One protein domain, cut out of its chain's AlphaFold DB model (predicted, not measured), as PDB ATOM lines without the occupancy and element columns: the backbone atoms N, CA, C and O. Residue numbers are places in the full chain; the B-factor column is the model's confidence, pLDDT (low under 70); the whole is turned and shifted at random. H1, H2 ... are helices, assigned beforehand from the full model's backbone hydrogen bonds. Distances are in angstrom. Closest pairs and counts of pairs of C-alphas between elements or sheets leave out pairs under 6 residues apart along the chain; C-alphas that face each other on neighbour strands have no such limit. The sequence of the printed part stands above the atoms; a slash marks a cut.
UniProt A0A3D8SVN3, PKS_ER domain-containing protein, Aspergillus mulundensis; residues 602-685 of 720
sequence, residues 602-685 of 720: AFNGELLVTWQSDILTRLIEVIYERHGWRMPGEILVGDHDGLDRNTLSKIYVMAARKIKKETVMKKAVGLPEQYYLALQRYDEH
ATOM      1  N   ALA A 602      66.722 143.121 122.055       52.53
ATOM      2  CA  ALA A 602      66.127 141.967 122.730       52.53
ATOM      3  C   ALA A 602      66.520 140.644 122.045       52.53
ATOM      4  O   ALA A 602      67.020 139.736 122.704       52.53
ATOM      5  N   PHE A 603      66.389 140.579 120.716       51.06
ATOM      6  CA  PHE A 603      66.722 139.400 119.909       51.06
ATOM      7  C   PHE A 603      68.200 138.994 120.041       51.06
ATOM      8  O   PHE A 603      68.509 137.824 120.264       51.06
ATOM      9  N   ASN A 604      69.119 139.966 119.993       49.31
ATOM     10  CA  ASN A 604      70.542 139.718 120.238       49.31
ATOM     11  C   ASN A 604      70.821 139.247 121.676       49.31
ATOM     12  O   ASN A 604      71.740 138.458 121.882       49.31
ATOM     13  N   GLY A 605      70.050 139.714 122.663       51.59
ATOM     14  CA  GLY A 605      70.159 139.257 124.048       51.59
ATOM     15  C   GLY A 605      69.805 137.775 124.197       51.59
ATOM     16  O   GLY A 605      70.605 137.004 124.724       51.59
ATOM     17  N   GLU A 606      68.646 137.358 123.685       53.44
ATOM     18  CA  GLU A 606      68.169 135.970 123.791       53.44
ATOM     19  C   GLU A 606      69.058 134.971 123.027       53.44
ATOM     20  O   GLU A 606      69.368 133.894 123.552       53.44
ATOM     21  N   LEU A 607      69.542 135.337 121.829       48.97
ATOM     22  CA  LEU A 607      70.493 134.508 121.075       48.97
ATOM     23  C   LEU A 607      71.825 134.322 121.817       48.97
ATOM     24  O   LEU A 607      72.395 133.231 121.799       48.97
ATOM     25  N   LEU A 608      72.340 135.376 122.460       51.69
ATOM     26  CA  LEU A 608      73.648 135.316 123.112       51.69
ATOM     27  C   LEU A 608      73.615 134.430 124.364       51.69
ATOM     28  O   LEU A 608      74.563 133.681 124.601       51.69
ATOM     29  N   VAL A 609      72.526 134.477 125.144       55.78
ATOM     30  CA  VAL A 609      72.380 133.624 126.334       55.78
ATOM     31  C   VAL A 609      72.219 132.153 125.937       55.78
ATOM     32  O   VAL A 609      72.912 131.315 126.509       55.78
ATOM     33  N   THR A 610      71.415 131.830 124.913       58.53
ATOM     34  CA  THR A 610      71.293 130.440 124.417       58.53
ATOM     35  C   THR A 610      72.621 129.898 123.883       58.53
ATOM     36  O   THR A 610      73.034 128.817 124.288       58.53
ATOM     37  N   TRP A 611      73.378 130.666 123.088       59.06
ATOM     38  CA  TRP A 611      74.719 130.246 122.647       59.06
ATOM     39  C   TRP A 611      75.693 129.976 123.809       59.06
ATOM     40  O   TRP A 611      76.497 129.045 123.743       59.06
ATOM     41  N   GLN A 612      75.619 130.757 124.891       66.31
ATOM     42  CA  GLN A 612      76.417 130.520 126.099       66.31
ATOM     43  C   GLN A 612      75.966 129.253 126.846       66.31
ATOM     44  O   GLN A 612      76.820 128.476 127.284       66.31
ATOM     45  N   SER A 613      74.653 129.003 126.947       66.25
ATOM     46  CA  SER A 613      74.099 127.759 127.499       66.25
ATOM     47  C   SER A 613      74.615 126.530 126.742       66.25
ATOM     48  O   SER A 613      75.085 125.577 127.368       66.25
ATOM     49  N   ASP A 614      74.577 126.551 125.409       70.81
ATOM     50  CA  ASP A 614      74.952 125.424 124.547       70.81
ATOM     51  C   ASP A 614      76.437 125.073 124.664       70.81
ATOM     52  O   ASP A 614      76.788 123.913 124.900       70.81
ATOM     53  N   ILE A 615      77.314 126.080 124.568       74.06
ATOM     54  CA  ILE A 615      78.769 125.900 124.653       74.06
ATOM     55  C   ILE A 615      79.169 125.340 126.025       74.06
ATOM     56  O   ILE A 615      79.977 124.412 126.097       74.06
ATOM     57  N   LEU A 616      78.579 125.844 127.115       77.38
ATOM     58  CA  LEU A 616      78.847 125.315 128.456       77.38
ATOM     59  C   LEU A 616      78.258 123.911 128.659       77.38
ATOM     60  O   LEU A 616      78.889 123.085 129.313       77.38
ATOM     61  N   THR A 617      77.106 123.602 128.057       81.56
ATOM     62  CA  THR A 617      76.514 122.252 128.100       81.56
ATOM     63  C   THR A 617      77.428 121.236 127.408       81.56
ATOM     64  O   THR A 617      77.780 120.225 128.014       81.56
ATOM     65  N   ARG A 618      77.902 121.542 126.191       81.12
ATOM     66  CA  ARG A 618      78.869 120.711 125.446       81.12
ATOM     67  C   ARG A 618      80.205 120.573 126.189       81.12
ATOM     68  O   ARG A 618      80.809 119.506 126.172       81.12
ATOM     69  N   LEU A 619      80.652 121.615 126.893       81.00
ATOM     70  CA  LEU A 619      81.858 121.552 127.725       81.00
ATOM     71  C   LEU A 619      81.701 120.592 128.920       81.00
ATOM     72  O   LEU A 619      82.641 119.865 129.237       81.00
ATOM     73  N   ILE A 620      80.529 120.554 129.569       83.56
ATOM     74  CA  ILE A 620      80.244 119.592 130.650       83.56
ATOM     75  C   ILE A 620      80.311 118.157 130.112       83.56
ATOM     76  O   ILE A 620      80.984 117.322 130.712       83.56
ATOM     77  N   GLU A 621      79.665 117.888 128.974       84.25
ATOM     78  CA  GLU A 621      79.678 116.576 128.309       84.25
ATOM     79  C   GLU A 621      81.107 116.097 128.029       84.25
ATOM     80  O   GLU A 621      81.511 115.054 128.541       84.25
ATOM     81  N   VAL A 622      81.911 116.903 127.323       81.69
ATOM     82  CA  VAL A 622      83.300 116.560 126.960       81.69
ATOM     83  C   VAL A 622      84.188 116.344 128.192       81.69
ATOM     84  O   VAL A 622      85.068 115.481 128.176       81.69
ATOM     85  N   ILE A 623      83.973 117.093 129.284       82.75
ATOM     86  CA  ILE A 623      84.708 116.882 130.541       82.75
ATOM     87  C   ILE A 623      84.335 115.537 131.175       82.75
ATOM     88  O   ILE A 623      85.232 114.835 131.646       82.75
ATOM     89  N   TYR A 624      83.053 115.163 131.185       85.81
ATOM     90  CA  TYR A 624      82.601 113.883 131.733       85.81
ATOM     91  C   TYR A 624      83.061 112.696 130.868       85.81
ATOM     92  O   TYR A 624      83.603 111.732 131.412       85.81
ATOM     93  N   GLU A 625      82.957 112.799 129.539       81.38
ATOM     94  CA  GLU A 625      83.461 111.802 128.582       81.38
ATOM     95  C   GLU A 625      84.969 111.562 128.733       81.38
ATOM     96  O   GLU A 625      85.387 110.427 128.965       81.38
ATOM     97  N   ARG A 626      85.801 112.621 128.685       79.50
ATOM     98  CA  ARG A 626      87.275 112.499 128.790       79.50
ATOM     99  C   ARG A 626      87.754 111.885 130.114       79.50
ATOM    100  O   ARG A 626      88.893 111.428 130.177       79.50
ATOM    101  N   HIS A 627      86.924 111.871 131.160       80.25
ATOM    102  CA  HIS A 627      87.245 111.259 132.455       80.25
ATOM    103  C   HIS A 627      86.500 109.934 132.722       80.25
ATOM    104  O   HIS A 627      86.677 109.356 133.796       80.25
ATOM    105  N   GLY A 628      85.678 109.444 131.786       78.88
ATOM    106  CA  GLY A 628      84.869 108.231 131.968       78.88
ATOM    107  C   GLY A 628      83.812 108.350 133.074       78.88
ATOM    108  O   GLY A 628      83.467 107.360 133.717       78.88
ATOM    109  N   TRP A 629      83.335 109.565 133.357       86.19
ATOM    110  CA  TRP A 629      82.401 109.835 134.449       86.19
ATOM    111  C   TRP A 629      80.942 109.678 134.006       86.19
ATOM    112  O   TRP A 629      80.534 110.197 132.969       86.19
ATOM    113  N   ARG A 630      80.118 109.046 134.851       82.50
ATOM    114  CA  ARG A 630      78.652 109.095 134.728       82.50
ATOM    115  C   ARG A 630      78.110 110.422 135.254       82.50
ATOM    116  O   ARG A 630      78.562 110.923 136.288       82.50
ATOM    117  N   MET A 631      77.111 110.968 134.570       82.75
ATOM    118  CA  MET A 631      76.388 112.168 134.989       82.75
ATOM    119  C   MET A 631      75.570 111.900 136.271       82.75
ATOM    120  O   MET A 631      75.304 110.745 136.620       82.75
ATOM    121  N   PRO A 632      75.162 112.942 137.023       81.50
ATOM    122  CA  PRO A 632      74.268 112.786 138.173       81.50
ATOM    123  C   PRO A 632      72.998 111.999 137.805       81.50
ATOM    124  O   PRO A 632      72.262 112.413 136.916       81.50
ATOM    125  N   GLY A 633      72.749 110.877 138.492       76.69
ATOM    126  CA  GLY A 633      71.705 109.906 138.123       76.69
ATOM    127  C   GLY A 633      72.218 108.659 137.387       76.69
ATOM    128  O   GLY A 633      71.409 107.890 136.893       76.69
ATOM    129  N   GLU A 634      73.540 108.463 137.308       75.00
ATOM    130  CA  GLU A 634      74.219 107.343 136.621       75.00
ATOM    131  C   GLU A 634      74.058 107.284 135.091       75.00
ATOM    132  O   GLU A 634      74.514 106.346 134.439       75.00
ATOM    133  N   ILE A 635      73.503 108.342 134.507       74.69
ATOM    134  CA  ILE A 635      73.311 108.505 133.066       74.69
ATOM    135  C   ILE A 635      74.672 108.642 132.362       74.69
ATOM    136  O   ILE A 635      75.545 109.394 132.809       74.69
ATOM    137  N   LEU A 636      74.861 107.921 131.255       75.75
ATOM    138  CA  LEU A 636      76.002 108.108 130.359       75.75
ATOM    139  C   LEU A 636      75.802 109.366 129.506       75.75
ATOM    140  O   LEU A 636      74.678 109.760 129.192       75.75
ATOM    141  N   VAL A 637      76.898 110.013 129.113       69.75
ATOM    142  CA  VAL A 637      76.822 111.108 128.139       69.75
ATOM    143  C   VAL A 637      76.340 110.522 126.804       69.75
ATOM    144  O   VAL A 637      76.843 109.494 126.366       69.75
ATOM    145  N   GLY A 638      75.304 111.129 126.218       64.88
ATOM    146  CA  GLY A 638      74.529 110.571 125.098       64.88
ATOM    147  C   GLY A 638      73.184 109.940 125.498       64.88
ATOM    148  O   GLY A 638      72.173 110.254 124.876       64.88
ATOM    149  N   ASP A 639      73.123 109.157 126.581       66.00
ATOM    150  CA  ASP A 639      71.940 108.356 126.975       66.00
ATOM    151  C   ASP A 639      70.838 109.172 127.694       66.00
ATOM    152  O   ASP A 639      70.268 108.757 128.704       66.00
ATOM    153  N   HIS A 640      70.538 110.373 127.195       66.94
ATOM    154  CA  HIS A 640      69.586 111.314 127.799       66.94
ATOM    155  C   HIS A 640      68.375 111.663 126.916       66.94
ATOM    156  O   HIS A 640      67.516 112.433 127.345       66.94
ATOM    157  N   ASP A 641      68.255 111.063 125.728       58.53
ATOM    158  CA  ASP A 641      67.193 111.355 124.744       58.53
ATOM    159  C   ASP A 641      65.764 110.969 125.192       58.53
ATOM    160  O   ASP A 641      64.795 111.309 124.516       58.53
ATOM    161  N   GLY A 642      65.611 110.312 126.349       60.19
ATOM    162  CA  GLY A 642      64.323 109.993 126.978       60.19
ATOM    163  C   GLY A 642      63.925 110.867 128.179       60.19
ATOM    164  O   GLY A 642      62.921 110.567 128.823       60.19
ATOM    165  N   LEU A 643      64.699 111.900 128.539       73.31
ATOM    166  CA  LEU A 643      64.485 112.698 129.759       73.31
ATOM    167  C   LEU A 643      63.799 114.046 129.496       73.31
ATOM    168  O   LEU A 643      64.069 114.722 128.505       73.31
ATOM    169  N   ASP A 644      62.946 114.487 130.427       74.56
ATOM    170  CA  ASP A 644      62.289 115.792 130.323       74.56
ATOM    171  C   ASP A 644      63.267 116.968 130.525       74.56
ATOM    172  O   ASP A 644      64.256 116.876 131.258       74.56
ATOM    173  N   ARG A 645      62.952 118.120 129.917       64.88
ATOM    174  CA  ARG A 645      63.802 119.327 129.903       64.88
ATOM    175  C   ARG A 645      64.151 119.862 131.302       64.88
ATOM    176  O   ARG A 645      65.248 120.389 131.487       64.88
ATOM    177  N   ASN A 646      63.260 119.733 132.288       69.94
ATOM    178  CA  ASN A 646      63.512 120.195 133.656       69.94
ATOM    179  C   ASN A 646      64.409 119.216 134.421       69.94
ATOM    180  O   ASN A 646      65.270 119.653 135.187       69.94
ATOM    181  N   THR A 647      64.242 117.909 134.219       75.56
ATOM    182  CA  THR A 647      65.150 116.889 134.762       75.56
ATOM    183  C   THR A 647      66.537 117.004 134.135       75.56
ATOM    184  O   THR A 647      67.526 117.085 134.865       75.56
ATOM    185  N   LEU A 648      66.620 117.148 132.810       75.31
ATOM    186  CA  LEU A 648      67.878 117.334 132.087       75.31
ATOM    187  C   LEU A 648      68.630 118.588 132.567       75.31
ATOM    188  O   LEU A 648      69.798 118.505 132.943       75.31
ATOM    189  N   SER A 649      67.948 119.735 132.673       75.25
ATOM    190  CA  SER A 649      68.552 120.974 133.184       75.25
ATOM    191  C   SER A 649      69.102 120.824 134.612       75.25
ATOM    192  O   SER A 649      70.212 121.282 134.893       75.25
ATOM    193  N   LYS A 650      68.390 120.121 135.511       79.25
ATOM    194  CA  LYS A 650      68.893 119.812 136.865       79.25
ATOM    195  C   LYS A 650      70.161 118.958 136.821       79.25
ATOM    196  O   LYS A 650      71.088 119.229 137.582       79.25
ATOM    197  N   ILE A 651      70.221 117.952 135.943       82.06
ATOM    198  CA  ILE A 651      71.384 117.063 135.796       82.06
ATOM    199  C   ILE A 651      72.624 117.862 135.372       82.06
ATOM    200  O   ILE A 651      73.656 117.747 136.033       82.06
ATOM    201  N   TYR A 652      72.522 118.735 134.363       83.94
ATOM    202  CA  TYR A 652      73.656 119.567 133.934       83.94
ATOM    203  C   TYR A 652      74.083 120.598 134.988       83.94
ATOM    204  O   TYR A 652      75.281 120.752 135.222       83.94
ATOM    205  N   VAL A 653      73.152 121.232 135.713       82.50
ATOM    206  CA  VAL A 653      73.497 122.121 136.847       82.50
ATOM    207  C   VAL A 653      74.225 121.357 137.964       82.50
ATOM    208  O   VAL A 653      75.203 121.856 138.526       82.50
ATOM    209  N   MET A 654      73.800 120.128 138.275       84.31
ATOM    210  CA  MET A 654      74.486 119.269 139.248       84.31
ATOM    211  C   MET A 654      75.842 118.753 138.746       84.31
ATOM    212  O   MET A 654      76.731 118.516 139.563       84.31
ATOM    213  N   ALA A 655      76.015 118.573 137.435       85.38
ATOM    214  CA  ALA A 655      77.277 118.163 136.825       85.38
ATOM    215  C   ALA A 655      78.296 119.315 136.816       85.38
ATOM    216  O   ALA A 655      79.410 119.150 137.310       85.38
ATOM    217  N   ALA A 656      77.893 120.511 136.374       85.75
ATOM    218  CA  ALA A 656      78.729 121.714 136.364       85.75
ATOM    219  C   ALA A 656      79.322 122.028 137.752       85.75
ATOM    220  O   ALA A 656      80.525 122.242 137.892       85.75
ATOM    221  N   ARG A 657      78.492 121.944 138.802       85.62
ATOM    222  CA  ARG A 657      78.897 122.143 140.206       85.62
ATOM    223  C   ARG A 657      79.764 121.010 140.788       85.62
ATOM    224  O   ARG A 657      80.337 121.184 141.860       85.62
ATOM    225  N   LYS A 658      79.861 119.849 140.125       85.94
ATOM    226  CA  LYS A 658      80.756 118.737 140.516       85.94
ATOM    227  C   LYS A 658      82.125 118.797 139.831       85.94
ATOM    228  O   LYS A 658      83.076 118.214 140.355       85.94
ATOM    229  N   ILE A 659      82.248 119.501 138.704       87.38
ATOM    230  CA  ILE A 659      83.534 119.748 138.040       87.38
ATOM    231  C   ILE A 659      84.372 120.676 138.926       87.38
ATOM    232  O   ILE A 659      83.949 121.780 139.261       87.38
ATOM    233  N   LYS A 660      85.579 120.236 139.300       87.69
ATOM    234  CA  LYS A 660      86.510 121.023 140.120       87.69
ATOM    235  C   LYS A 660      87.450 121.863 139.253       87.69
ATOM    236  O   LYS A 660      87.722 121.512 138.103       87.69
ATOM    237  N   LYS A 661      88.013 122.931 139.826       84.25
ATOM    238  CA  LYS A 661      88.973 123.823 139.152       84.25
ATOM    239  C   LYS A 661      90.155 123.050 138.558       84.25
ATOM    240  O   LYS A 661      90.546 123.276 137.414       84.25
ATOM    241  N   GLU A 662      90.668 122.067 139.293       81.31
ATOM    242  CA  GLU A 662      91.800 121.241 138.870       81.31
ATOM    243  C   GLU A 662      91.436 120.300 137.713       81.31
ATOM    244  O   GLU A 662      92.317 119.925 136.947       81.31
ATOM    245  N   THR A 663      90.164 119.918 137.554       83.38
ATOM    246  CA  THR A 663      89.691 119.090 136.429       83.38
ATOM    247  C   THR A 663      89.747 119.865 135.112       83.38
ATOM    248  O   THR A 663      90.168 119.316 134.100       83.38
ATOM    249  N   VAL A 664      89.380 121.151 135.134       79.69
ATOM    250  CA  VAL A 664      89.404 122.034 133.953       79.69
ATOM    251  C   VAL A 664      90.839 122.413 133.564       79.69
ATOM    252  O   VAL A 664      91.181 122.426 132.383       79.69
ATOM    253  N   MET A 665      91.692 122.685 134.560       75.50
ATOM    254  CA  MET A 665      93.035 123.249 134.355       75.50
ATOM    255  C   MET A 665      94.165 122.207 134.214       75.50
ATOM    256  O   MET A 665      95.279 122.566 133.835       75.50
ATOM    257  N   LYS A 666      93.932 120.919 134.508       74.75
ATOM    258  CA  LYS A 666      94.930 119.847 134.286       74.75
ATOM    259  C   LYS A 666      95.113 119.533 132.796       74.75
ATOM    260  O   LYS A 666      94.189 119.692 132.004       74.75
ATOM    261  N   LYS A 667      96.279 118.968 132.441       55.12
ATOM    262  CA  LYS A 667      96.694 118.582 131.068       55.12
ATOM    263  C   LYS A 667      95.685 117.741 130.252       55.12
ATOM    264  O   LYS A 667      95.841 117.673 129.043       55.12
ATOM    265  N   ALA A 668      94.681 117.109 130.869       56.75
ATOM    266  CA  ALA A 668      93.639 116.344 130.165       56.75
ATOM    267  C   ALA A 668      92.563 117.222 129.481       56.75
ATOM    268  O   ALA A 668      91.906 116.780 128.536       56.75
ATOM    269  N   VAL A 669      92.382 118.462 129.953       68.38
ATOM    270  CA  VAL A 669      91.405 119.437 129.423       68.38
ATOM    271  C   VAL A 669      92.093 120.759 129.069       68.38
ATOM    272  O   VAL A 669      91.834 121.307 128.005       68.38
ATOM    273  N   GLY A 670      93.023 121.234 129.905       72.62
ATOM    274  CA  GLY A 670      93.957 122.316 129.572       72.62
ATOM    275  C   GLY A 670      93.341 123.710 129.409       72.62
ATOM    276  O   GLY A 670      93.986 124.586 128.833       72.62
ATOM    277  N   LEU A 671      92.116 123.938 129.891       78.12
ATOM    278  CA  LEU A 671      91.403 125.197 129.676       78.12
ATOM    279  C   LEU A 671      91.738 126.258 130.746       78.12
ATOM    280  O   LEU A 671      91.882 125.920 131.926       78.12
ATOM    281  N   PRO A 672      91.811 127.555 130.374       79.12
ATOM    282  CA  PRO A 672      91.988 128.655 131.322       79.12
ATOM    283  C   PRO A 672      90.893 128.736 132.397       79.12
ATOM    284  O   PRO A 672      89.735 128.393 132.159       79.12
ATOM    285  N   GLU A 673      91.239 129.293 133.562       80.00
ATOM    286  CA  GLU A 673      90.360 129.394 134.742       80.00
ATOM    287  C   GLU A 673      88.984 130.029 134.462       80.00
ATOM    288  O   GLU A 673      87.990 129.633 135.068       80.00
ATOM    289  N   GLN A 674      88.892 130.951 133.499       78.75
ATOM    290  CA  GLN A 674      87.628 131.570 133.081       78.75
ATOM    291  C   GLN A 674      86.541 130.547 132.695       78.75
ATOM    292  O   GLN A 674      85.365 130.787 132.953       78.75
ATOM    293  N   TYR A 675      86.916 129.385 132.142       78.81
ATOM    294  CA  TYR A 675      85.967 128.323 131.795       78.81
ATOM    295  C   TYR A 675      85.435 127.596 133.035       78.81
ATOM    296  O   TYR A 675      84.254 127.262 133.086       78.81
ATOM    297  N   TYR A 676      86.260 127.416 134.073       82.62
ATOM    298  CA  TYR A 676      85.785 126.923 135.368       82.62
ATOM    299  C   TYR A 676      84.822 127.925 136.023       82.62
ATOM    300  O   TYR A 676      83.757 127.530 136.491       82.62
ATOM    301  N   LEU A 677      85.152 129.222 135.999       81.62
ATOM    302  CA  LEU A 677      84.282 130.274 136.539       81.62
ATOM    303  C   LEU A 677      82.941 130.362 135.788       81.62
ATOM    304  O   LEU A 677      81.904 130.531 136.425       81.62
ATOM    305  N   ALA A 678      82.937 130.180 134.464       80.75
ATOM    306  CA  ALA A 678      81.711 130.110 133.669       80.75
ATOM    307  C   ALA A 678      80.867 128.862 134.001       80.75
ATOM    308  O   ALA A 678      79.653 128.971 134.156       80.75
ATOM    309  N   LEU A 679      81.495 127.694 134.203       82.50
ATOM    310  CA  LEU A 679      80.801 126.479 134.651       82.50
ATOM    311  C   LEU A 679      80.161 126.644 136.041       82.50
ATOM    312  O   LEU A 679      79.043 126.179 136.246       82.50
ATOM    313  N   GLN A 680      80.803 127.354 136.977       84.19
ATOM    314  CA  GLN A 680      80.198 127.637 138.290       84.19
ATOM    315  C   GLN A 680      79.000 128.602 138.225       84.19
ATOM    316  O   GLN A 680      78.222 128.645 139.173       84.19
ATOM    317  N   ARG A 681      78.827 129.336 137.116       79.50
ATOM    318  CA  ARG A 681      77.701 130.255 136.856       79.50
ATOM    319  C   ARG A 681      76.711 129.713 135.817       79.50
ATOM    320  O   ARG A 681      75.818 130.432 135.376       79.50
ATOM    321  N   TYR A 682      76.832 128.440 135.430       77.75
ATOM    322  CA  TYR A 682      75.972 127.788 134.430       77.75
ATOM    323  C   TYR A 682      74.470 127.902 134.748       77.75
ATOM    324  O   TYR A 682      73.628 127.921 133.854       77.75
ATOM    325  N   ASP A 683      74.118 128.024 136.027       72.06
ATOM    326  CA  ASP A 683      72.743 128.148 136.489       72.06
ATOM    327  C   ASP A 683      72.194 129.592 136.502       72.06
ATOM    328  O   ASP A 683      71.006 129.773 136.785       72.06
ATOM    329  N   GLU A 684      73.006 130.585 136.132       70.25
ATOM    330  CA  GLU A 684      72.566 131.926 135.717       70.25
ATOM    331  C   GLU A 684      72.148 131.930 134.232       70.25
ATOM    332  O   GLU A 684      71.127 132.510 133.869       70.25
ATOM    333  N   HIS A 685      72.871 131.197 133.377       61.12
ATOM    334  CA  HIS A 685      72.621 131.077 131.930       61.12
ATOM    335  C   HIS A 685      71.559 130.002 131.597       61.12
ATOM    336  O   HIS A 685      71.759 129.156 130.722       61.12
TER     337      HIS A 685
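This is residues 602 to 685 of the 720 residues of the protein "PKS_ER domain-containing protein" of Aspergillus mulundensis (UniProt A0A3D8SVN3). One long helix, H1, makes the longest axis, and the shorter helices lie over one side of its second half. The end of H2 packs on residues 617 to 620 of H1, while H4 comes in from the other side toward the same stretch, with H3 packed on H4. The start of H1, residues 602 to 607, sticks out, and a long loop, residues 627 to 644, folds back from the end of H1 to H2. The printed part has 84 residues with four named helices, H1 to H4 in chain order, and no named strand: all helix. It is compact, with a radius of gyration of the C-alphas of 13.1 A, and flat, spanning 39 by 33 by 16 A.

Start at H1, residues 602 to 626; it touches H2, residues 645 to 656, closest at the C-alphas of Ile 620 and Ala 656, 6.3 A apart. Only residues 617 to 620 and 652 to 656 take part, at a steep tilt of 61 degrees, the same way. H4, residues 673 to 680, only just touches H1, with 3 pairs of C-alphas within 8 A, using residues 616 to 620 of H1 alone; the closest C-alphas, of Leu 616 and Leu 679, are 6.6 A apart, and the lines are about perpendicular at 79 degrees. H3, residues 661 to 665, touches H4, closest at the C-alphas of Lys 661 and Tyr 676, 5.8 A. H2 and H3 are apart. In H1, H2, H3 and H4 every O i to N i+4 pair is within hydrogen-bond range.

Find C-alpha 602 at (66.127, 141.967, 122.730); from there H1 runs 36.8 A to C-alpha 626. H2 measures 16.4 A, H3 6.3 A and H4 10.9 A, ending at C-alpha 680 (80.198, 127.637, 138.290).

The printed part has no cut; the link from H1 to H2 is long. Look for pLDDT under 70 at 24 residues, among them 602 to 613.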